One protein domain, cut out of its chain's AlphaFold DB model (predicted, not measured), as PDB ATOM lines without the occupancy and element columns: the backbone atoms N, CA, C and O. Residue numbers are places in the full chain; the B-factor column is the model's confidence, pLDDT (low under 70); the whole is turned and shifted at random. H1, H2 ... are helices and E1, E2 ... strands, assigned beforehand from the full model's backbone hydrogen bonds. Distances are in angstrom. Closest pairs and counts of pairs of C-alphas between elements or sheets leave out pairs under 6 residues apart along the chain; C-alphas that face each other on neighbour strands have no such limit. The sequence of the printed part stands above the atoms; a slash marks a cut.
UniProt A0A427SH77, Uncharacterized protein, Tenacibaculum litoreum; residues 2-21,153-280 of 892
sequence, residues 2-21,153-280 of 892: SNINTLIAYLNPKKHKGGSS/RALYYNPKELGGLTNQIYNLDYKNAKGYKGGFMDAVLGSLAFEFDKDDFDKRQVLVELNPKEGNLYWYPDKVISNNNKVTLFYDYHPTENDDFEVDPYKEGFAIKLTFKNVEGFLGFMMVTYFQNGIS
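AT A GLANCE: This is residues 2 to 21 and 153 to 280 of the 892 residues of an uncharacterized protein of Tenacibaculum litoreum (UniProt A0A427SH77). A twisted sheet of five strands forms a slab, with the longest helix, H5, over one face and H1 packed on H5 near one edge of the sheet. Past one end lie the small helices H3 and H4; at the opposite end a small two-stranded sheet, E1 and E4, adjoins a long loop whose residues 241 to 246 stick out. The 148 printed residues hold five named helices and seven named strands, in the order H1 H2 E1 E2 H3 H4 E3 E4 E5 E6 E7 H5; the larger sheet runs E2 E3 E7 E6 E5, antiparallel throughout. The class is mixed, helices and strands, with under half of the residues in named elements. It is only just compact, close to loose, with a radius of gyration of 17.3 A, and elongated, spanning 65 by 37 by 29 A.

IN THESE COORDINATES: In the larger sheet, E2 is residues 168 to 171, E3 205 to 210 at 16.0 A, E7 256 to 260 at 13.2 A, E6 230 to 235 at 16.8 A and E5 223 to 227 at 13.3 A. E1 is residues 154 to 157 and E4 215 to 218. H5, residues 263 to 275, measures 16.3 A and ends at C-alpha 275 (146.983, 166.684, 123.608). H1, residues 4 to 10, begins at C-alpha 4 (160.328, 157.075, 118.203). H2 is residues 13 to 16, H3 184 to 192 at 12.6 A, and H4 198 to 202.

HOW THE PARTS SIT: E5, E6 and E7 form a meander, each strand the antiparallel neighbour of the one before; E5 and E6 are a hairpin, with N 232 and O 225 2.8 A apart, and so are E6 and E7, with N 258 and O 233 at 2.9 A. E3 is antiparallel to E7, with N 207 and O 259 at 2.9 A, and to edge strand E2, with N 170 and O 206 at 2.8 A. H5 is on one face of this sheet, two layers, at a height over the sheet of 10.0 A; it lies over E3 and E7 and runs along the strands, at 15 degrees to E7 on the local plane. The closest C-alphas of H5 and E7 are those of Phe 266 and Phe 260, 5.7 A. H1 touches H5, which meets it with residues 269 to 273 alone; the closest C-alphas are those of Ile 8 and Thr 273, 5.4 A, at a steep tilt of 39 degrees, the same way. H1 only grazes the sheet, with residues 4 to 7. H2 is close to H5 but not clearly touching, with the C-alphas of Pro 13 and Tyr 274 at 7.5 A. E1 and E4 are antiparallel, with N 157 and O 215 at 2.7 A. H3 and H4 are apart and not on the larger sheet. Every O i to N i+4 pair is within hydrogen-bond range in H1, H3, H4 and H5; H2 is too short for one.

THE WHOLE: The two farthest C-alphas, those of Leu 192 and Asp 244, are 65.2 A apart. Residues 22 to 152 are not printed, and C-alphas 21 and 153 are 17.0 A apart across this cut. The links E2 to H3 and E6 to E7 are long. Mean pLDDT of the printed part is 72.4; 50 residues are under 70, among them 13 to 21, 179 to 199 and 239 to 252.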
ATOM      1  N   SER A   2     166.323 151.923 118.141       51.44
ATOM      2  CA  SER A   2     165.967 153.321 118.433       51.44
ATOM      3  C   SER A   2     164.443 153.487 118.490       51.44
ATOM      4  O   SER A   2     163.755 153.001 117.591       51.44
ATOM      5  N   ASN A   3     163.925 154.153 119.523       69.81
ATOM      6  CA  ASN A   3     162.490 154.280 119.776       69.81
ATOM      7  C   ASN A   3     161.997 155.697 119.427       69.81
ATOM      8  O   ASN A   3     162.498 156.679 119.973       69.81
ATOM      9  N   ILE A   4     160.980 155.802 118.563       81.00
ATOM     10  CA  ILE A   4     160.328 157.075 118.203       81.00
ATOM     11  C   ILE A   4     159.746 157.810 119.424       81.00
ATOM     12  O   ILE A   4     159.596 159.029 119.400       81.00
ATOM     13  N   ASN A   5     159.495 157.095 120.526       79.75
ATOM     14  CA  ASN A   5     159.050 157.669 121.794       79.75
ATOM     15  C   ASN A   5     160.040 158.702 122.354       79.75
ATOM     16  O   ASN A   5     159.608 159.638 123.027       79.75
ATOM     17  N   THR A   6     161.341 158.584 122.057       80.50
ATOM     18  CA  THR A   6     162.342 159.595 122.434       80.50
ATOM     19  C   THR A   6     162.085 160.914 121.711       80.50
ATOM     20  O   THR A   6     162.117 161.968 122.340       80.50
ATOM     21  N   LEU A   7     161.735 160.867 120.421       83.56
ATOM     22  CA  LEU A   7     161.374 162.057 119.650       83.56
ATOM     23  C   LEU A   7     160.044 162.659 120.114       83.56
ATOM     24  O   LEU A   7     159.952 163.868 120.287       83.56
ATOM     25  N   ILE A   8     159.031 161.825 120.372       84.00
ATOM     26  CA  ILE A   8     157.740 162.273 120.925       84.00
ATOM     27  C   ILE A   8     157.948 162.970 122.276       84.00
ATOM     28  O   ILE A   8     157.367 164.019 122.542       84.00
ATOM     29  N   ALA A   9     158.804 162.407 123.134       80.38
ATOM     30  CA  ALA A   9     159.171 163.012 124.406       80.38
ATOM     31  C   ALA A   9     159.923 164.336 124.226       80.38
ATOM     32  O   ALA A   9     159.618 165.291 124.936       80.38
ATOM     33  N   TYR A  10     160.877 164.390 123.297       82.06
ATOM     34  CA  TYR A  10     161.665 165.582 122.995       82.06
ATOM     35  C   TYR A  10     160.794 166.732 122.469       82.06
ATOM     36  O   TYR A  10     160.930 167.860 122.935       82.06
ATOM     37  N   LEU A  11     159.842 166.445 121.577       84.31
ATOM     38  CA  LEU A  11     158.936 167.437 120.989       84.31
ATOM     39  C   LEU A  11     157.784 167.861 121.917       84.31
ATOM     40  O   LEU A  11     157.026 168.762 121.562       84.31
ATOM     41  N   ASN A  12     157.617 167.230 123.085       78.62
ATOM     42  CA  ASN A  12     156.537 167.539 124.024       78.62
ATOM     43  C   ASN A  12     156.834 168.828 124.815       78.62
ATOM     44  O   ASN A  12     157.678 168.813 125.718       78.62
ATOM     45  N   PRO A  13     156.058 169.910 124.609       68.81
ATOM     46  CA  PRO A  13     156.302 171.180 125.279       68.81
ATOM     47  C   PRO A  13     156.263 171.112 126.814       68.81
ATOM     48  O   PRO A  13     156.966 171.848 127.501       68.81
ATOM     49  N   LYS A  14     155.429 170.254 127.412       63.50
ATOM     50  CA  LYS A  14     155.282 170.242 128.876       63.50
ATOM     51  C   LYS A  14     156.476 169.644 129.611       63.50
ATOM     52  O   LYS A  14     156.679 170.007 130.761       63.50
ATOM     53  N   LYS A  15     157.273 168.780 128.971       56.00
ATOM     54  CA  LYS A  15     158.493 168.230 129.592       56.00
ATOM     55  C   LYS A  15     159.572 169.288 129.811       56.00
ATOM     56  O   LYS A  15     160.363 169.163 130.734       56.00
ATOM     57  N   HIS A  16     159.538 170.338 129.001       53.72
ATOM     58  CA  HIS A  16     160.453 171.474 129.060       53.72
ATOM     59  C   HIS A  16     159.869 172.656 129.852       53.72
ATOM     60  O   HIS A  16     160.582 173.596 130.181       53.72
ATOM     61  N   LYS A  17     158.574 172.606 130.207       45.31
ATOM     62  CA  LYS A  17     157.937 173.527 131.162       45.31
ATOM     63  C   LYS A  17     158.210 173.073 132.599       45.31
ATOM     64  O   LYS A  17     157.301 172.634 133.305       45.31
ATOM     65  N   GLY A  18     159.454 173.195 133.049       38.28
ATOM     66  CA  GLY A  18     159.718 173.291 134.482       38.28
ATOM     67  C   GLY A  18     158.983 174.516 135.043       38.28
ATOM     68  O   GLY A  18     159.289 175.637 134.670       38.28
ATOM     69  N   GLY A  19     157.954 174.295 135.866       36.81
ATOM     70  CA  GLY A  19     157.436 175.248 136.859       36.81
ATOM     71  C   GLY A  19     157.224 176.715 136.457       36.81
ATOM     72  O   GLY A  19     157.673 177.593 137.178       36.81
ATOM     73  N   SER A  20     156.491 177.023 135.383       38.78
ATOM     74  CA  SER A  20     156.116 178.414 135.067       38.78
ATOM     75  C   SER A  20     154.776 178.811 135.714       38.78
ATOM     76  O   SER A  20     153.758 178.955 135.033       38.78
ATOM     77  N   SER A  21     154.744 178.980 137.032       37.28
ATOM     78  CA  SER A  21     153.814 179.931 137.648       37.28
ATOM     79  C   SER A  21     154.675 181.016 138.264       37.28
ATOM     80  O   SER A  21     155.464 180.700 139.147       37.28
ATOM     81  N   ARG A 153     160.036 180.728 121.514       58.84
ATOM     82  CA  ARG A 153     160.204 179.311 121.904       58.84
ATOM     83  C   ARG A 153     161.202 178.580 120.999       58.84
ATOM     84  O   ARG A 153     160.788 178.017 119.987       58.84
ATOM     85  N   ALA A 154     162.468 178.538 121.394       64.44
ATOM     86  CA  ALA A 154     163.474 177.668 120.795       64.44
ATOM     87  C   ALA A 154     163.646 176.380 121.620       64.44
ATOM     88  O   ALA A 154     163.661 176.417 122.849       64.44
ATOM     89  N   LEU A 155     163.719 175.232 120.957       75.31
ATOM     90  CA  LEU A 155     164.146 173.951 121.510       75.31
ATOM     91  C   LEU A 155     165.527 173.659 120.921       75.31
ATOM     92  O   LEU A 155     165.669 173.682 119.697       75.31
ATOM     93  N   TYR A 156     166.535 173.409 121.760       80.69
ATOM     94  CA  TYR A 156     167.857 173.051 121.249       80.69
ATOM     95  C   TYR A 156     167.809 171.655 120.631       80.69
ATOM     96  O   TYR A 156     167.352 170.694 121.254       80.69
ATOM     97  N   TYR A 157     168.242 171.556 119.384       82.00
ATOM     98  CA  TYR A 157     168.273 170.350 118.582       82.00
ATOM     99  C   TYR A 157     169.698 169.862 118.418       82.00
ATOM    100  O   TYR A 157     170.517 170.497 117.756       82.00
ATOM    101  N   ASN A 158     169.942 168.680 118.981       83.94
ATOM    102  CA  ASN A 158     171.105 167.867 118.692       83.94
ATOM    103  C   ASN A 158     170.641 166.473 118.234       83.94
ATOM    104  O   ASN A 158     170.101 165.715 119.047       83.94
ATOM    105  N   PRO A 159     170.855 166.078 116.963       80.88
ATOM    106  CA  PRO A 159     170.432 164.767 116.474       80.88
ATOM    107  C   PRO A 159     171.087 163.604 117.235       80.88
ATOM    108  O   PRO A 159     170.492 162.529 117.334       80.88
ATOM    109  N   LYS A 160     172.275 163.802 117.824       79.19
ATOM    110  CA  LYS A 160     172.970 162.774 118.619       79.19
ATOM    111  C   LYS A 160     172.263 162.484 119.944       79.19
ATOM    112  O   LYS A 160     172.345 161.364 120.443       79.19
ATOM    113  N   GLU A 161     171.532 163.456 120.485       76.38
ATOM    114  CA  GLU A 161     170.794 163.333 121.749       76.38
ATOM    115  C   GLU A 161     169.420 162.670 121.571       76.38
ATOM    116  O   GLU A 161     168.777 162.271 122.541       76.38
ATOM    117  N   LEU A 162     168.985 162.444 120.328       79.31
ATOM    118  CA  LEU A 162     167.704 161.815 120.008       79.31
ATOM    119  C   LEU A 162     167.729 160.278 120.101       79.31
ATOM    120  O   LEU A 162     166.985 159.590 119.406       79.31
ATOM    121  N   GLY A 163     168.572 159.710 120.967       68.31
ATOM    122  CA  GLY A 163     168.558 158.277 121.291       68.31
ATOM    123  C   GLY A 163     168.852 157.346 120.107       68.31
ATOM    124  O   GLY A 163     168.273 156.259 120.020       68.31
ATOM    125  N   GLY A 164     169.717 157.775 119.182       75.94
ATOM    126  CA  GLY A 164     170.125 156.989 118.011       75.94
ATOM    127  C   GLY A 164     169.089 156.924 116.883       75.94
ATOM    128  O   GLY A 164     169.112 155.979 116.093       75.94
ATOM    129  N   LEU A 165     168.155 157.880 116.815       83.31
ATOM    130  CA  LEU A 165     167.259 158.027 115.667       83.31
ATOM    131  C   LEU A 165     168.045 158.389 114.393       83.31
ATOM    132  O   LEU A 165     169.021 159.132 114.435       83.31
ATOM    133  N   THR A 166     167.613 157.850 113.255       85.75
ATOM    134  CA  THR A 166     168.221 158.033 111.928       85.75
ATOM    135  C   THR A 166     167.134 158.270 110.878       85.75
ATOM    136  O   THR A 166     165.942 158.189 111.174       85.75
ATOM    137  N   ASN A 167     167.533 158.569 109.640       90.19
ATOM    138  CA  ASN A 167     166.599 158.851 108.550       90.19
ATOM    139  C   ASN A 167     165.944 157.564 108.035       90.19
ATOM    140  O   ASN A 167     166.462 156.913 107.129       90.19
ATOM    141  N   GLN A 168     164.812 157.182 108.625       91.38
ATOM    142  CA  GLN A 168     164.095 155.953 108.289       91.38
ATOM    143  C   GLN A 168     162.619 156.002 108.717       91.38
ATOM    144  O   GLN A 168     162.124 156.995 109.255       91.38
ATOM    145  N   ILE A 169     161.900 154.910 108.456       89.94
ATOM    146  CA  ILE A 169     160.511 154.734 108.883       89.94
ATOM    147  C   ILE A 169     160.476 154.201 110.316       89.94
ATOM    148  O   ILE A 169     161.155 153.231 110.651       89.94
ATOM    149  N   TYR A 170     159.629 154.812 111.136       88.44
ATOM    150  CA  TYR A 170     159.335 154.405 112.502       88.44
ATOM    151  C   TYR A 170     157.844 154.135 112.681       88.44
ATOM    152  O   TYR A 170     157.018 154.724 111.989       88.44
ATOM    153  N   ASN A 171     157.498 153.276 113.642       85.19
ATOM    154  CA  ASN A 171     156.109 152.995 114.004       85.19
ATOM    155  C   ASN A 171     155.739 153.733 115.284       85.19
ATOM    156  O   ASN A 171     156.444 153.619 116.286       85.19
ATOM    157  N   LEU A 172     154.629 154.462 115.248       82.44
ATOM    158  CA  LEU A 172     154.079 155.151 116.410       82.44
ATOM    159  C   LEU A 172     153.317 154.177 117.313       82.44
ATOM    160  O   LEU A 172     152.431 153.446 116.854       82.44
ATOM    161  N   ASP A 173     153.609 154.241 118.608       78.12
ATOM    162  CA  ASP A 173     152.882 153.514 119.647       78.12
ATOM    163  C   ASP A 173     151.761 154.399 120.212       78.12
ATOM    164  O   ASP A 173     152.005 155.394 120.897       78.12
ATOM    165  N   TYR A 174     150.517 154.072 119.863       78.00
ATOM    166  CA  TYR A 174     149.326 154.765 120.357       78.00
ATOM    167  C   TYR A 174     148.093 153.861 120.298       78.00
ATOM    168  O   TYR A 174     147.978 152.996 119.430       78.00
ATOM    169  N   LYS A 175     147.122 154.083 121.189       77.94
ATOM    170  CA  LYS A 175     145.815 153.417 121.091       77.94
ATOM    171  C   LYS A 175     145.054 154.009 119.899       77.94
ATOM    172  O   LYS A 175     144.756 155.202 119.910       77.94
ATOM    173  N   ASN A 176     144.796 153.214 118.861       77.75
ATOM    174  CA  ASN A 176     144.040 153.672 117.693       77.75
ATOM    175  C   ASN A 176     142.532 153.703 117.981       77.75
ATOM    176  O   ASN A 176     142.067 153.214 119.015       77.75
ATOM    177  N   ALA A 177     141.758 154.242 117.038       76.31
ATOM    178  CA  ALA A 177     140.304 154.290 117.141       76.31
ATOM    179  C   ALA A 177     139.671 152.905 117.326       76.31
ATOM    180  O   ALA A 177     138.588 152.837 117.886       76.31
ATOM    181  N   LYS A 178     140.361 151.820 116.943       70.88
ATOM    182  CA  LYS A 178     139.912 150.437 117.138       70.88
ATOM    183  C   LYS A 178     140.302 149.795 118.482       70.88
ATOM    184  O   LYS A 178     140.062 148.622 118.714       70.88
ATOM    185  N   GLY A 179     140.979 150.535 119.360       63.72
ATOM    186  CA  GLY A 179     141.342 150.061 120.697       63.72
ATOM    187  C   GLY A 179     142.705 149.381 120.829       63.72
ATOM    188  O   GLY A 179     143.132 149.131 121.955       63.72
ATOM    189  N   TYR A 180     143.430 149.182 119.730       66.56
ATOM    190  CA  TYR A 180     144.719 148.488 119.700       66.56
ATOM    191  C   TYR A 180     145.891 149.460 119.879       66.56
ATOM    192  O   TYR A 180     145.905 150.542 119.278       66.56
ATOM    193  N   LYS A 181     146.908 149.084 120.664       62.03
ATOM    194  CA  LYS A 181     148.146 149.868 120.837       62.03
ATOM    195  C   LYS A 181     149.195 149.551 119.769       62.03
ATOM    196  O   LYS A 181     150.029 150.396 119.468       62.03
ATOM    197  N   GLY A 182     149.081 148.391 119.115       53.41
ATOM    198  CA  GLY A 182     149.977 147.975 118.029       53.41
ATOM    199  C   GLY A 182     151.223 147.228 118.515       53.41
ATOM    200  O   GLY A 182     152.209 147.144 117.787       53.41
ATOM    201  N   GLY A 183     151.184 146.693 119.741       50.72
ATOM    202  CA  GLY A 183     152.217 145.807 120.277       50.72
ATOM    203  C   GLY A 183     152.108 144.370 119.750       50.72
ATOM    204  O   GLY A 183     151.111 143.987 119.142       50.72
ATOM    205  N   PHE A 184     153.124 143.545 120.029       38.53
ATOM    206  CA  PHE A 184     153.172 142.137 119.599       38.53
ATOM    207  C   PHE A 184     151.927 141.337 120.022       38.53
ATOM    208  O   PHE A 184     151.339 140.642 119.201       38.53
ATOM    209  N   MET A 185     151.478 141.490 121.274       33.47
ATOM    210  CA  MET A 185     150.282 140.801 121.775       33.47
ATOM    211  C   MET A 185     148.992 141.278 121.092       33.47
ATOM    212  O   MET A 185     148.116 140.460 120.834       33.47
ATOM    213  N   ASP A 186     148.896 142.561 120.728       41.66
ATOM    214  CA  ASP A 186     147.740 143.107 120.004       41.66
ATOM    215  C   ASP A 186     147.694 142.611 118.554       41.66
ATOM    216  O   ASP A 186     146.620 142.336 118.031       41.66
ATOM    217  N   ALA A 187     148.854 142.453 117.907       40.72
ATOM    218  CA  ALA A 187     148.946 141.882 116.566       40.72
ATOM    219  C   ALA A 187     148.550 140.396 116.559       40.72
ATOM    220  O   ALA A 187     147.841 139.942 115.662       40.72
ATOM    221  N   VAL A 188     148.953 139.642 117.588       36.00
ATOM    222  CA  VAL A 188     148.577 138.229 117.749       36.00
ATOM    223  C   VAL A 188     147.082 138.092 118.053       36.00
ATOM    224  O   VAL A 188     146.394 137.353 117.355       36.00
ATOM    225  N   LEU A 189     146.545 138.839 119.020       33.28
ATOM    226  CA  LEU A 189     145.126 138.766 119.395       33.28
ATOM    227  C   LEU A 189     144.195 139.332 118.309       33.28
ATOM    228  O   LEU A 189     143.178 138.722 117.993       33.28
ATOM    229  N   GLY A 190     144.568 140.450 117.683       35.75
ATOM    230  CA  GLY A 190     143.799 141.079 116.609       35.75
ATOM    231  C   GLY A 190     143.790 140.276 115.303       35.75
ATOM    232  O   GLY A 190     142.784 140.286 114.592       35.75
ATOM    233  N   SER A 191     144.865 139.531 115.005       37.34
ATOM    234  CA  SER A 191     144.906 138.610 113.854       37.34
ATOM    235  C   SER A 191     144.045 137.359 114.060       37.34
ATOM    236  O   SER A 191     143.437 136.877 113.108       37.34
ATOM    237  N   LEU A 192     143.933 136.865 115.301       30.89
ATOM    238  CA  LEU A 192     143.063 135.739 115.663       30.89
ATOM    239  C   LEU A 192     141.571 136.117 115.645       30.89
ATOM    240  O   LEU A 192     140.734 135.261 115.370       30.89
ATOM    241  N   ALA A 193     141.247 137.388 115.905       35.81
ATOM    242  CA  ALA A 193     139.884 137.923 115.879       35.81
ATOM    243  C   ALA A 193     139.435 138.463 114.501       35.81
ATOM    244  O   ALA A 193     138.293 138.889 114.369       35.81
ATOM    245  N   PHE A 194     140.296 138.449 113.472       42.41
ATOM    246  CA  PHE A 194     140.065 139.099 112.164       42.41
ATOM    247  C   PHE A 194     139.793 140.622 112.232       42.41
ATOM    248  O   PHE A 194     139.226 141.195 111.303       42.41
ATOM    249  N   GLU A 195     140.214 141.305 113.302       46.78
ATOM    250  CA  GLU A 195     139.925 142.733 113.535       46.78
ATOM    251  C   GLU A 195     141.112 143.676 113.245       46.78
ATOM    252  O   GLU A 195     140.935 144.898 113.168       46.78
ATOM    253  N   PHE A 196     142.317 143.121 113.057       46.91
ATOM    254  CA  PHE A 196     143.566 143.866 112.860       46.91
ATOM    255  C   PHE A 196     144.238 143.469 111.535       46.91
ATOM    256  O   PHE A 196     144.688 142.333 111.383       46.91
ATOM    257  N   ASP A 197     144.303 144.400 110.578       56.94
ATOM    258  CA  ASP A 197     144.883 144.174 109.242       56.94
ATOM    259  C   ASP A 197     146.269 144.840 109.111       56.94
ATOM    260  O   ASP A 197     146.614 145.766 109.848       56.94
ATOM    261  N   LYS A 198     147.072 144.396 108.141       62.72
ATOM    262  CA  LYS A 198     148.356 144.990 107.742       62.72
ATOM    263  C   LYS A 198     148.234 146.495 107.474       62.72
ATOM    264  O   LYS A 198     149.134 147.253 107.838       62.72
ATOM    265  N   ASP A 199     147.094 146.930 106.944       68.62
ATOM    266  CA  ASP A 199     146.772 148.342 106.739       68.62
ATOM    267  C   ASP A 199     146.803 149.156 108.048       68.62
ATOM    268  O   ASP A 199     147.254 150.301 108.050       68.62
ATOM    269  N   ASP A 200     146.396 148.587 109.190       70.56
ATOM    270  CA  ASP A 200     146.427 149.283 110.485       70.56
ATOM    271  C   ASP A 200     147.855 149.476 111.022       70.56
ATOM    272  O   ASP A 200     148.106 150.408 111.794       70.56
ATOM    273  N   PHE A 201     148.806 148.639 110.595       72.12
ATOM    274  CA  PHE A 201     150.228 148.825 110.882       72.12
ATOM    275  C   PHE A 201     150.832 149.923 110.001       72.12
ATOM    276  O   PHE A 201     151.527 150.811 110.497       72.12
ATOM    277  N   ASP A 202     150.506 149.927 108.708       78.69
ATOM    278  CA  ASP A 202     151.002 150.930 107.762       78.69
ATOM    279  C   ASP A 202     150.503 152.345 108.095       78.69
ATOM    280  O   ASP A 202     151.232 153.325 107.917       78.69
ATOM    281  N   LYS A 203     149.305 152.468 108.681       85.38
ATOM    282  CA  LYS A 203     148.770 153.742 109.194       85.38
ATOM    283  C   LYS A 203     149.627 154.383 110.290       85.38
ATOM    284  O   LYS A 203     149.571 155.601 110.451       85.38
ATOM    285  N   ARG A 204     150.419 153.596 111.024       85.00
ATOM    286  CA  ARG A 204     151.255 154.047 112.155       85.00
ATOM    287  C   ARG A 204     152.664 154.452 111.740       85.00
ATOM    288  O   ARG A 204     153.428 154.928 112.581       85.00
ATOM    289  N   GLN A 205     153.017 154.252 110.473       89.12
ATOM    290  CA  GLN A 205     154.342 154.558 109.957       89.12
ATOM    291  C   GLN A 205     154.531 156.065 109.769       89.12
ATOM    292  O   GLN A 205     153.787 156.729 109.039       89.12
ATOM    293  N   VAL A 206     155.601 156.582 110.365       92.56
ATOM    294  CA  VAL A 206     156.119 157.928 110.137       92.56
ATOM    295  C   VAL A 206     157.525 157.825 109.561       92.56
ATOM    296  O   VAL A 206     158.392 157.153 110.112       92.56
ATOM    297  N   LEU A 207     157.756 158.477 108.425       94.50
ATOM    298  CA  LEU A 207     159.106 158.689 107.914       94.50
ATOM    299  C   LEU A 207     159.705 159.892 108.646       94.50
ATOM    300  O   LEU A 207     159.131 160.982 108.600       94.50
ATOM    301  N   VAL A 208     160.835 159.668 109.312       94.31
ATOM    302  CA  VAL A 208     161.593 160.690 110.034       94.31
ATOM    303  C   VAL A 208     162.814 161.060 109.205       94.31
ATOM    304  O   VAL A 208     163.581 160.188 108.804       94.31
ATOM    305  N   GLU A 209     162.988 162.352 108.957       93.94
ATOM    306  CA  GLU A 209     164.171 162.933 108.324       93.94
ATOM    307  C   GLU A 209     164.766 163.972 109.290       93.94
ATOM    308  O   GLU A 209     164.089 164.922 109.689       93.94
ATOM    309  N   LEU A 210     166.017 163.757 109.691       90.69
ATOM    310  CA  LEU A 210     166.800 164.564 110.620       90.69
ATOM    311  C   LEU A 210     167.920 165.274 109.857       90.69
ATOM    312  O   LEU A 210     168.631 164.649 109.061       90.69
ATOM    313  N   ASN A 211     168.087 166.567 110.112       88.31
ATOM    314  CA  ASN A 211     169.236 167.318 109.629       88.31
ATOM    315  C   ASN A 211     170.440 167.067 110.567       88.31
ATOM    316  O   ASN A 211     170.287 167.123 111.782       88.31
ATOM    317  N   PRO A 212     171.648 166.764 110.060       83.94
ATOM    318  CA  PRO A 212     172.813 166.538 110.921       83.94
ATOM    319  C   PRO A 212     173.274 167.777 111.711       83.94
ATOM    320  O   PRO A 212     174.062 167.623 112.645       83.94
ATOM    321  N   LYS A 213     172.839 168.988 111.342       84.06
ATOM    322  CA  LYS A 213     173.272 170.250 111.953       84.06
ATOM    323  C   LYS A 213     172.583 170.496 113.302       84.06
ATOM    324  O   LYS A 213     171.368 170.380 113.424       84.06
ATOM    325  N   GLU A 214     173.346 170.877 114.319       81.38
ATOM    326  CA  GLU A 214     172.780 171.297 115.607       81.38
ATOM    327  C   GLU A 214     172.230 172.730 115.516       81.38
ATOM    328  O   GLU A 214     172.726 173.546 114.735       81.38
ATOM    329  N   GLY A 215     171.197 173.058 116.292       78.62
ATOM    330  CA  GLY A 215     170.638 174.409 116.294       78.62
ATOM    331  C   GLY A 215     169.351 174.543 117.092       78.62
ATOM    332  O   GLY A 215     168.850 173.586 117.660       78.62
ATOM    333  N   ASN A 216     168.792 175.744 117.136       79.50
ATOM    334  CA  ASN A 216     167.516 175.995 117.798       79.50
ATOM    335  C   ASN A 216     166.365 175.764 116.817       79.50
ATOM    336  O   ASN A 216     166.469 176.197 115.676       79.50
ATOM    337  N   LEU A 217     165.268 175.129 117.236       81.00
ATOM    338  CA  LEU A 217     164.056 174.949 116.422       81.00
ATOM    339  C   LEU A 217     162.791 175.416 117.144       81.00
ATOM    340  O   LEU A 217     162.764 175.499 118.373       81.00
ATOM    341  N   TYR A 218     161.725 175.711 116.401       75.94
ATOM    342  CA  TYR A 218     160.439 176.064 117.004       75.94
ATOM    343  C   TYR A 218     159.770 174.858 117.666       75.94
ATOM    344  O   TYR A 218     159.753 173.747 117.146       75.94
ATOM    345  N   TRP A 219     159.140 175.080 118.817       76.00
ATOM    346  CA  TRP A 219     158.471 174.011 119.575       76.00
ATOM    347  C   TRP A 219     157.275 173.372 118.856       76.00
ATOM    348  O   TRP A 219     156.877 172.247 119.171       76.00
ATOM    349  N   TYR A 220     156.670 174.101 117.919       84.06
ATOM    350  CA  TYR A 220     155.619 173.589 117.053       84.06
ATOM    351  C   TYR A 220     156.076 173.694 115.599       84.06
ATOM    352  O   TYR A 220     156.834 174.609 115.277       84.06
ATOM    353  N   PRO A 221     155.601 172.801 114.715       88.19
ATOM    354  CA  PRO A 221     155.913 172.872 113.296       88.19
ATOM    355  C   PRO A 221     155.587 174.245 112.700       88.19
ATOM    356  O   PRO A 221     154.445 174.701 112.798       88.19
ATOM    357  N   ASP A 222     156.558 174.865 112.035       80.75
ATOM    358  CA  ASP A 222     156.369 176.128 111.309       80.75
ATOM    359  C   ASP A 222     155.559 175.929 110.039       80.75
ATOM    360  O   ASP A 222     154.736 176.765 109.650       80.75
ATOM    361  N   LYS A 223     155.765 174.776 109.400       86.62
ATOM    362  CA  LYS A 223     155.115 174.422 108.151       86.62
ATOM    363  C   LYS A 223     154.436 173.067 108.264       86.62
ATOM    364  O   LYS A 223     155.025 172.058 108.647       86.62
ATOM    365  N   VAL A 224     153.171 173.049 107.853       89.62
ATOM    366  CA  VAL A 224     152.343 171.846 107.757       89.62
ATOM    367  C   VAL A 224     151.827 171.737 106.327       89.62
ATOM    368  O   VAL A 224     151.115 172.623 105.851       89.62
ATOM    369  N   ILE A 225     152.188 170.656 105.634       89.19
ATOM    370  CA  ILE A 225     151.694 170.335 104.288       89.19
ATOM    371  C   ILE A 225     150.737 169.149 104.407       89.19
ATOM    372  O   ILE A 225     151.108 168.111 104.948       89.19
ATOM    373  N   SER A 226     149.517 169.285 103.885       86.81
ATOM    374  CA  SER A 226     148.510 168.218 103.886       86.81
ATOM    375  C   SER A 226     147.950 168.015 102.482       86.81
ATOM    376  O   SER A 226     147.361 168.935 101.916       86.81
ATOM    377  N   ASN A 227     148.129 166.808 101.936       81.50
ATOM    378  CA  ASN A 227     147.634 166.400 100.621       81.50
ATOM    379  C   ASN A 227     146.869 165.074 100.760       81.50
ATOM    380  O   ASN A 227     147.472 164.021 100.977       81.50
ATOM    381  N   ASN A 228     145.546 165.108 100.585       71.25
ATOM    382  CA  ASN A 228     144.651 163.952 100.736       71.25
ATOM    383  C   ASN A 228     144.805 163.249 102.098       71.25
ATOM    384  O   ASN A 228     144.325 163.786 103.091       71.25
ATOM    385  N   ASN A 229     145.468 162.087 102.132       81.38
ATOM    386  CA  ASN A 229     145.722 161.286 103.337       81.38
ATOM    387  C   ASN A 229     147.143 161.447 103.896       81.38
ATOM    388  O   ASN A 229     147.460 160.847 104.916       81.38
ATOM    389  N   LYS A 230     148.012 162.225 103.244       90.19
ATOM    390  CA  LYS A 230     149.406 162.407 103.654       90.19
ATOM    391  C   LYS A 230     149.575 163.753 104.347       90.19
ATOM    392  O   LYS A 230     149.185 164.781 103.791       90.19
ATOM    393  N   VAL A 231     150.226 163.754 105.506       94.62
ATOM    394  CA  VAL A 231     150.570 164.979 106.245       94.62
ATOM    395  C   VAL A 231     152.076 165.032 106.458       94.62
ATOM    396  O   VAL A 231     152.712 164.018 106.735       94.62
ATOM    397  N   THR A 232     152.674 166.203 106.278       95.19
ATOM    398  CA  THR A 232     154.098 166.443 106.516       95.19
ATOM    399  C   THR A 232     154.276 167.644 107.429       95.19
ATOM    400  O   THR A 232     153.740 168.718 107.147       95.19
ATOM    401  N   LEU A 233     155.019 167.444 108.515       94.62
ATOM    402  CA  LEU A 233     155.386 168.469 109.485       94.62
ATOM    403  C   LEU A 233     156.853 168.828 109.296       94.62
ATOM    404  O   LEU A 233     157.685 167.928 109.168       94.62
ATOM    405  N   PHE A 234     157.147 170.121 109.312       91.62
ATOM    406  CA  PHE A 234     158.502 170.649 109.301       91.62
ATOM    407  C   PHE A 234     158.711 171.459 110.578       91.62
ATOM    408  O   PHE A 234     157.949 172.387 110.861       91.62
ATOM    409  N   TYR A 235     159.696 171.042 111.366       90.44
ATOM    410  CA  TYR A 235     160.245 171.812 112.470       90.44
ATOM    411  C   TYR A 235     161.473 172.519 111.923       90.44
ATOM    412  O   TYR A 235     162.502 171.871 111.693       90.44
ATOM    413  N   ASP A 236     161.340 173.813 111.660       86.19
ATOM    414  CA  ASP A 236     162.385 174.583 111.003       86.19
ATOM    415  C   ASP A 236     163.354 175.132 112.052       86.19
ATOM    416  O   ASP A 236     163.014 175.275 113.234       86.19
ATOM    417  N   TYR A 237     164.592 175.404 111.633       82.88
ATOM    418  CA  TYR A 237     165.523 176.102 112.509       82.88
ATOM    419  C   TYR A 237     164.984 177.501 112.800       82.88
ATOM    420  O   TYR A 237     164.553 178.228 111.904       82.88
ATOM    421  N   HIS A 238     165.038 177.883 114.068       73.50
ATOM    422  CA  HIS A 238     164.823 179.251 114.484       73.50
ATOM    423  C   HIS A 238     165.978 180.102 113.936       73.50
ATOM    424  O   HIS A 238     167.139 179.742 114.153       73.50
ATOM    425  N   PRO A 239     165.704 181.232 113.263       64.88
ATOM    426  CA  PRO A 239     166.759 182.146 112.848       64.88
ATOM    427  C   PRO A 239     167.483 182.666 114.095       64.88
ATOM    428  O   PRO A 239     166.846 183.166 115.025       64.88
ATOM    429  N   THR A 240     168.801 182.497 114.161       54.75
ATOM    430  CA  THR A 240     169.634 183.139 115.181       54.75
ATOM    431  C   THR A 240     169.794 184.608 114.805       54.75
ATOM    432  O   THR A 240     170.297 184.911 113.726       54.75
ATOM    433  N   GLU A 241     169.335 185.517 115.668       45.69
ATOM    434  CA  GLU A 241     169.758 186.920 115.611       45.69
ATOM    435  C   GLU A 241     171.254 186.924 115.979       45.69
ATOM    436  O   GLU A 241     171.605 186.597 117.109       45.69
ATOM    437  N   ASN A 242     172.138 187.179 115.010       42.88
ATOM    438  CA  ASN A 242     173.530 187.523 115.306       42.88
ATOM    439  C   ASN A 242     173.565 188.970 115.828       42.88
ATOM    440  O   ASN A 242     172.793 189.806 115.349       42.88
ATOM    441  N   ASP A 243     174.487 189.274 116.749       38.06
ATOM    442  CA  ASP A 243     174.691 190.611 117.344       38.06
ATOM    443  C   ASP A 243     174.944 191.733 116.308       38.06
ATOM    444  O   ASP A 243     174.818 192.914 116.624       38.06
ATOM    445  N   ASP A 244     175.216 191.380 115.047       37.19
ATOM    446  CA  ASP A 244     175.502 192.307 113.946       37.19
ATOM    447  C   ASP A 244     174.284 192.674 113.066       37.19
ATOM    448  O   ASP A 244     174.454 193.262 112.000       37.19
ATOM    449  N   PHE A 245     173.042 192.346 113.453       41.03
ATOM    450  CA  PHE A 245     171.814 192.593 112.656       41.03
ATOM    451  C   PHE A 245     171.802 191.979 111.235       41.03
ATOM    452  O   PHE A 245     170.833 192.158 110.491       41.03
ATOM    453  N   GLU A 246     172.814 191.201 110.852       39.75
ATOM    454  CA  GLU A 246     172.788 190.382 109.646       39.75
ATOM    455  C   GLU A 246     172.065 189.066 109.945       39.75
ATOM    456  O   GLU A 246     172.595 188.141 110.565       39.75
ATOM    457  N   VAL A 247     170.810 188.985 109.498       42.59
ATOM    458  CA  VAL A 247     170.094 187.714 109.382       42.59
ATOM    459  C   VAL A 247     170.809 186.911 108.303       42.59
ATOM    460  O   VAL A 247     170.548 187.135 107.125       42.59
ATOM    461  N   ASP A 248     171.706 185.998 108.675       42.88
ATOM    462  CA  ASP A 248     172.213 185.002 107.729       42.88
ATOM    463  C   ASP A 248     171.034 184.082 107.364       42.88
ATOM    464  O   ASP A 248     170.560 183.308 108.210       42.88
ATOM    465  N   PRO A 249     170.468 184.192 106.147       44.62
ATOM    466  CA  PRO A 249     169.294 183.441 105.755       44.62
ATOM    467  C   PRO A 249     169.764 182.043 105.354       44.62
ATOM    468  O   PRO A 249     169.793 181.693 104.170       44.62
ATOM    469  N   TYR A 250     170.204 181.239 106.324       48.69
ATOM    470  CA  TYR A 250     170.707 179.905 106.035       48.69
ATOM    471  C   TYR A 250     169.631 179.079 105.313       48.69
ATOM    472  O   TYR A 250     168.570 178.766 105.844       48.69
ATOM    473  N   LYS A 251     169.976 178.712 104.074       47.03
ATOM    474  CA  LYS A 251     169.282 177.898 103.058       47.03
ATOM    475  C   LYS A 251     168.794 176.502 103.489       47.03
ATOM    476  O   LYS A 251     168.348 175.739 102.630       47.03
ATOM    477  N   GLU A 252     168.877 176.121 104.758       53.88
ATOM    478  CA  GLU A 252     168.476 174.785 105.215       53.88
ATOM    479  C   GLU A 252     167.073 174.815 105.817       53.88
ATOM    480  O   GLU A 252     166.843 175.304 106.918       53.88
ATOM    481  N   GLY A 253     166.113 174.301 105.046       71.19
ATOM    482  CA  GLY A 253     164.688 174.515 105.286       71.19
ATOM    483  C   GLY A 253     164.011 173.652 106.355       71.19
ATOM    484  O   GLY A 253     162.799 173.758 106.424       71.19
ATOM    485  N   PHE A 254     164.708 172.780 107.104       86.06
ATOM    486  CA  PHE A 254     164.151 172.051 108.265       86.06
ATOM    487  C   PHE A 254     165.243 171.424 109.156       86.06
ATOM    488  O   PHE A 254     166.280 170.985 108.651       86.06
ATOM    489  N   ALA A 255     164.976 171.312 110.461       88.44
ATOM    490  CA  ALA A 255     165.756 170.514 111.415       88.44
ATOM    491  C   ALA A 255     165.193 169.087 111.534       88.44
ATOM    492  O   ALA A 255     165.923 168.096 111.459       88.44
ATOM    493  N   ILE A 256     163.866 168.974 111.664       92.00
ATOM    494  CA  ILE A 256     163.148 167.696 111.738       92.00
ATOM    495  C   ILE A 256     161.974 167.735 110.769       92.00
ATOM    496  O   ILE A 256     161.135 168.635 110.820       92.00
ATOM    497  N   LYS A 257     161.869 166.717 109.919       94.38
ATOM    498  CA  LYS A 257     160.736 166.527 109.015       94.38
ATOM    499  C   LYS A 257     160.068 165.187 109.288       94.38
ATOM    500  O   LYS A 257     160.704 164.135 109.261       94.38
ATOM    501  N   LEU A 258     158.762 165.239 109.536       95.69
ATOM    502  CA  LEU A 258     157.930 164.071 109.819       95.69
ATOM    503  C   LEU A 258     156.902 163.901 108.716       95.69
ATOM    504  O   LEU A 258     156.058 164.771 108.511       95.69
ATOM    505  N   THR A 259     156.950 162.770 108.021       95.62
ATOM    506  CA  THR A 259     156.021 162.459 106.936       95.62
ATOM    507  C   THR A 259     155.137 161.274 107.315       95.62
ATOM    508  O   THR A 259     155.588 160.129 107.343       95.62
ATOM    509  N   PHE A 260     153.855 161.545 107.543       94.69
ATOM    510  CA  PHE A 260     152.828 160.544 107.823       94.69
ATOM    511  C   PHE A 260     152.163 160.129 106.514       94.69
ATOM    512  O   PHE A 260     151.581 160.962 105.815       94.69
ATOM    513  N   LYS A 261     152.247 158.840 106.164       87.75
ATOM    514  CA  LYS A 261     151.605 158.299 104.950       87.75
ATOM    515  C   LYS A 261     150.079 158.273 105.055       87.75
ATOM    516  O   LYS A 261     149.405 158.293 104.029       87.75
ATOM    517  N   ASN A 262     149.564 158.224 106.282       89.44
ATOM    518  CA  ASN A 262     148.145 158.229 106.585       89.44
ATOM    519  C   ASN A 262     147.823 159.309 107.629       89.44
ATOM    520  O   ASN A 262     148.588 159.537 108.570       89.44
ATOM    521  N   VAL A 263     146.669 159.949 107.470       90.25
ATOM    522  CA  VAL A 263     146.210 161.030 108.335       90.25
ATOM    523  C   VAL A 263     145.865 160.541 109.740       90.25
ATOM    524  O   VAL A 263     146.064 161.280 110.695       90.25
ATOM    525  N   GLU A 264     145.449 159.282 109.904       90.19
ATOM    526  CA  GLU A 264     145.264 158.667 111.221       90.19
ATOM    527  C   GLU A 264     146.575 158.607 112.013       90.19
ATOM    528  O   GLU A 264     146.572 158.882 113.209       90.19
ATOM    529  N   GLY A 265     147.702 158.311 111.355       91.19
ATOM    530  CA  GLY A 265     149.025 158.332 111.986       91.19
ATOM    531  C   GLY A 265     149.423 159.735 112.440       91.19
ATOM    532  O   GLY A 265     149.945 159.908 113.540       91.19
ATOM    533  N   PHE A 266     149.101 160.752 111.634       93.81
ATOM    534  CA  PHE A 266     149.265 162.154 112.022       93.81
ATOM    535  C   PHE A 266     148.390 162.516 113.230       93.81
ATOM    536  O   PHE A 266     148.895 163.066 114.205       93.81
ATOM    537  N   LEU A 267     147.098 162.181 113.212       92.75
ATOM    538  CA  LEU A 267     146.191 162.458 114.329       92.75
ATOM    539  C   LEU A 267     146.612 161.714 115.611       92.75
ATOM    540  O   LEU A 267     146.585 162.293 116.696       92.75
ATOM    541  N   GLY A 268     147.068 160.465 115.483       90.50
ATOM    542  CA  GLY A 268     147.654 159.684 116.570       90.50
ATOM    543  C   GLY A 268     148.897 160.356 117.155       90.50
ATOM    544  O   GLY A 268     148.978 160.531 118.371       90.50
ATOM    545  N   PHE A 269     149.816 160.824 116.304       92.12
ATOM    546  CA  PHE A 269     150.991 161.598 116.719       92.12
ATOM    547  C   PHE A 269     150.607 162.876 117.471       92.12
ATOM    548  O   PHE A 269     151.168 163.154 118.532       92.12
ATOM    549  N   MET A 270     149.628 163.632 116.968       91.06
ATOM    550  CA  MET A 270     149.136 164.848 117.620       91.06
ATOM    551  C   MET A 270     148.562 164.557 119.014       91.06
ATOM    552  O   MET A 270     148.870 165.271 119.973       91.06
ATOM    553  N   MET A 271     147.785 163.477 119.140       87.50
ATOM    554  CA  MET A 271     147.219 163.017 120.408       87.50
ATOM    555  C   MET A 271     148.308 162.716 121.445       87.50
ATOM    556  O   MET A 271     148.259 163.269 122.544       87.50
ATOM    557  N   VAL A 272     149.294 161.877 121.109       85.00
ATOM    558  CA  VAL A 272     150.319 161.426 122.074       85.00
ATOM    559  C   VAL A 272     151.411 162.463 122.344       85.00
ATOM    560  O   VAL A 272     151.977 162.488 123.436       85.00
ATOM    561  N   THR A 273     151.695 163.348 121.383       85.88
ATOM    562  CA  THR A 273     152.757 164.365 121.509       85.88
ATOM    563  C   THR A 273     152.246 165.628 122.192       85.88
ATOM    564  O   THR A 273     152.905 166.156 123.089       85.88
ATOM    565  N   TYR A 274     151.046 166.097 121.838       84.25
ATOM    566  CA  TYR A 274     150.525 167.382 122.308       84.25
ATOM    567  C   TYR A 274     149.347 167.227 123.280       84.25
ATOM    568  O   TYR A 274     149.420 167.708 124.414       84.25
ATOM    569  N   PHE A 275     148.262 166.558 122.886       83.25
ATOM    570  CA  PHE A 275     146.983 166.684 123.608       83.25
ATOM    571  C   PHE A 275     146.909 165.883 124.905       83.25
ATOM    572  O   PHE A 275     146.473 166.424 125.919       83.25
ATOM    573  N   GLN A 276     147.407 164.646 124.935       78.25
ATOM    574  CA  GLN A 276     147.488 163.863 126.179       78.25
ATOM    575  C   GLN A 276     148.397 164.518 127.221       78.25
ATOM    576  O   GLN A 276     148.201 164.354 128.421       78.25
ATOM    577  N   ASN A 277     149.347 165.334 126.765       70.38
ATOM    578  CA  ASN A 277     150.207 166.127 127.630       70.38
ATOM    579  C   ASN A 277     149.537 167.439 128.066       70.38
ATOM    580  O   ASN A 277     150.162 168.267 128.715       70.38
ATOM    581  N   GLY A 278     148.258 167.655 127.746       69.44
ATOM    582  CA  GLY A 278     147.458 168.821 128.121       69.44
ATOM    583  C   GLY A 278     147.918 170.121 127.462       69.44
ATOM    584  O   GLY A 278     147.858 171.177 128.097       69.44
ATOM    585  N   ILE A 279     148.448 170.050 126.239       76.94
ATOM    586  CA  ILE A 279     148.640 171.225 125.386       76.94
ATOM    587  C   ILE A 279     147.283 171.624 124.814       76.94
ATOM    588  O   ILE A 279     146.720 170.909 123.993       76.94
ATOM    589  N   SER A 280     146.782 172.782 125.243       77.00
ATOM    590  CA  SER A 280     145.539 173.336 124.713       77.00
ATOM    591  C   SER A 280     145.747 173.926 123.318       77.00
ATOM    592  O   SER A 280     146.718 174.658 123.082       77.00
TER     593      SER A 280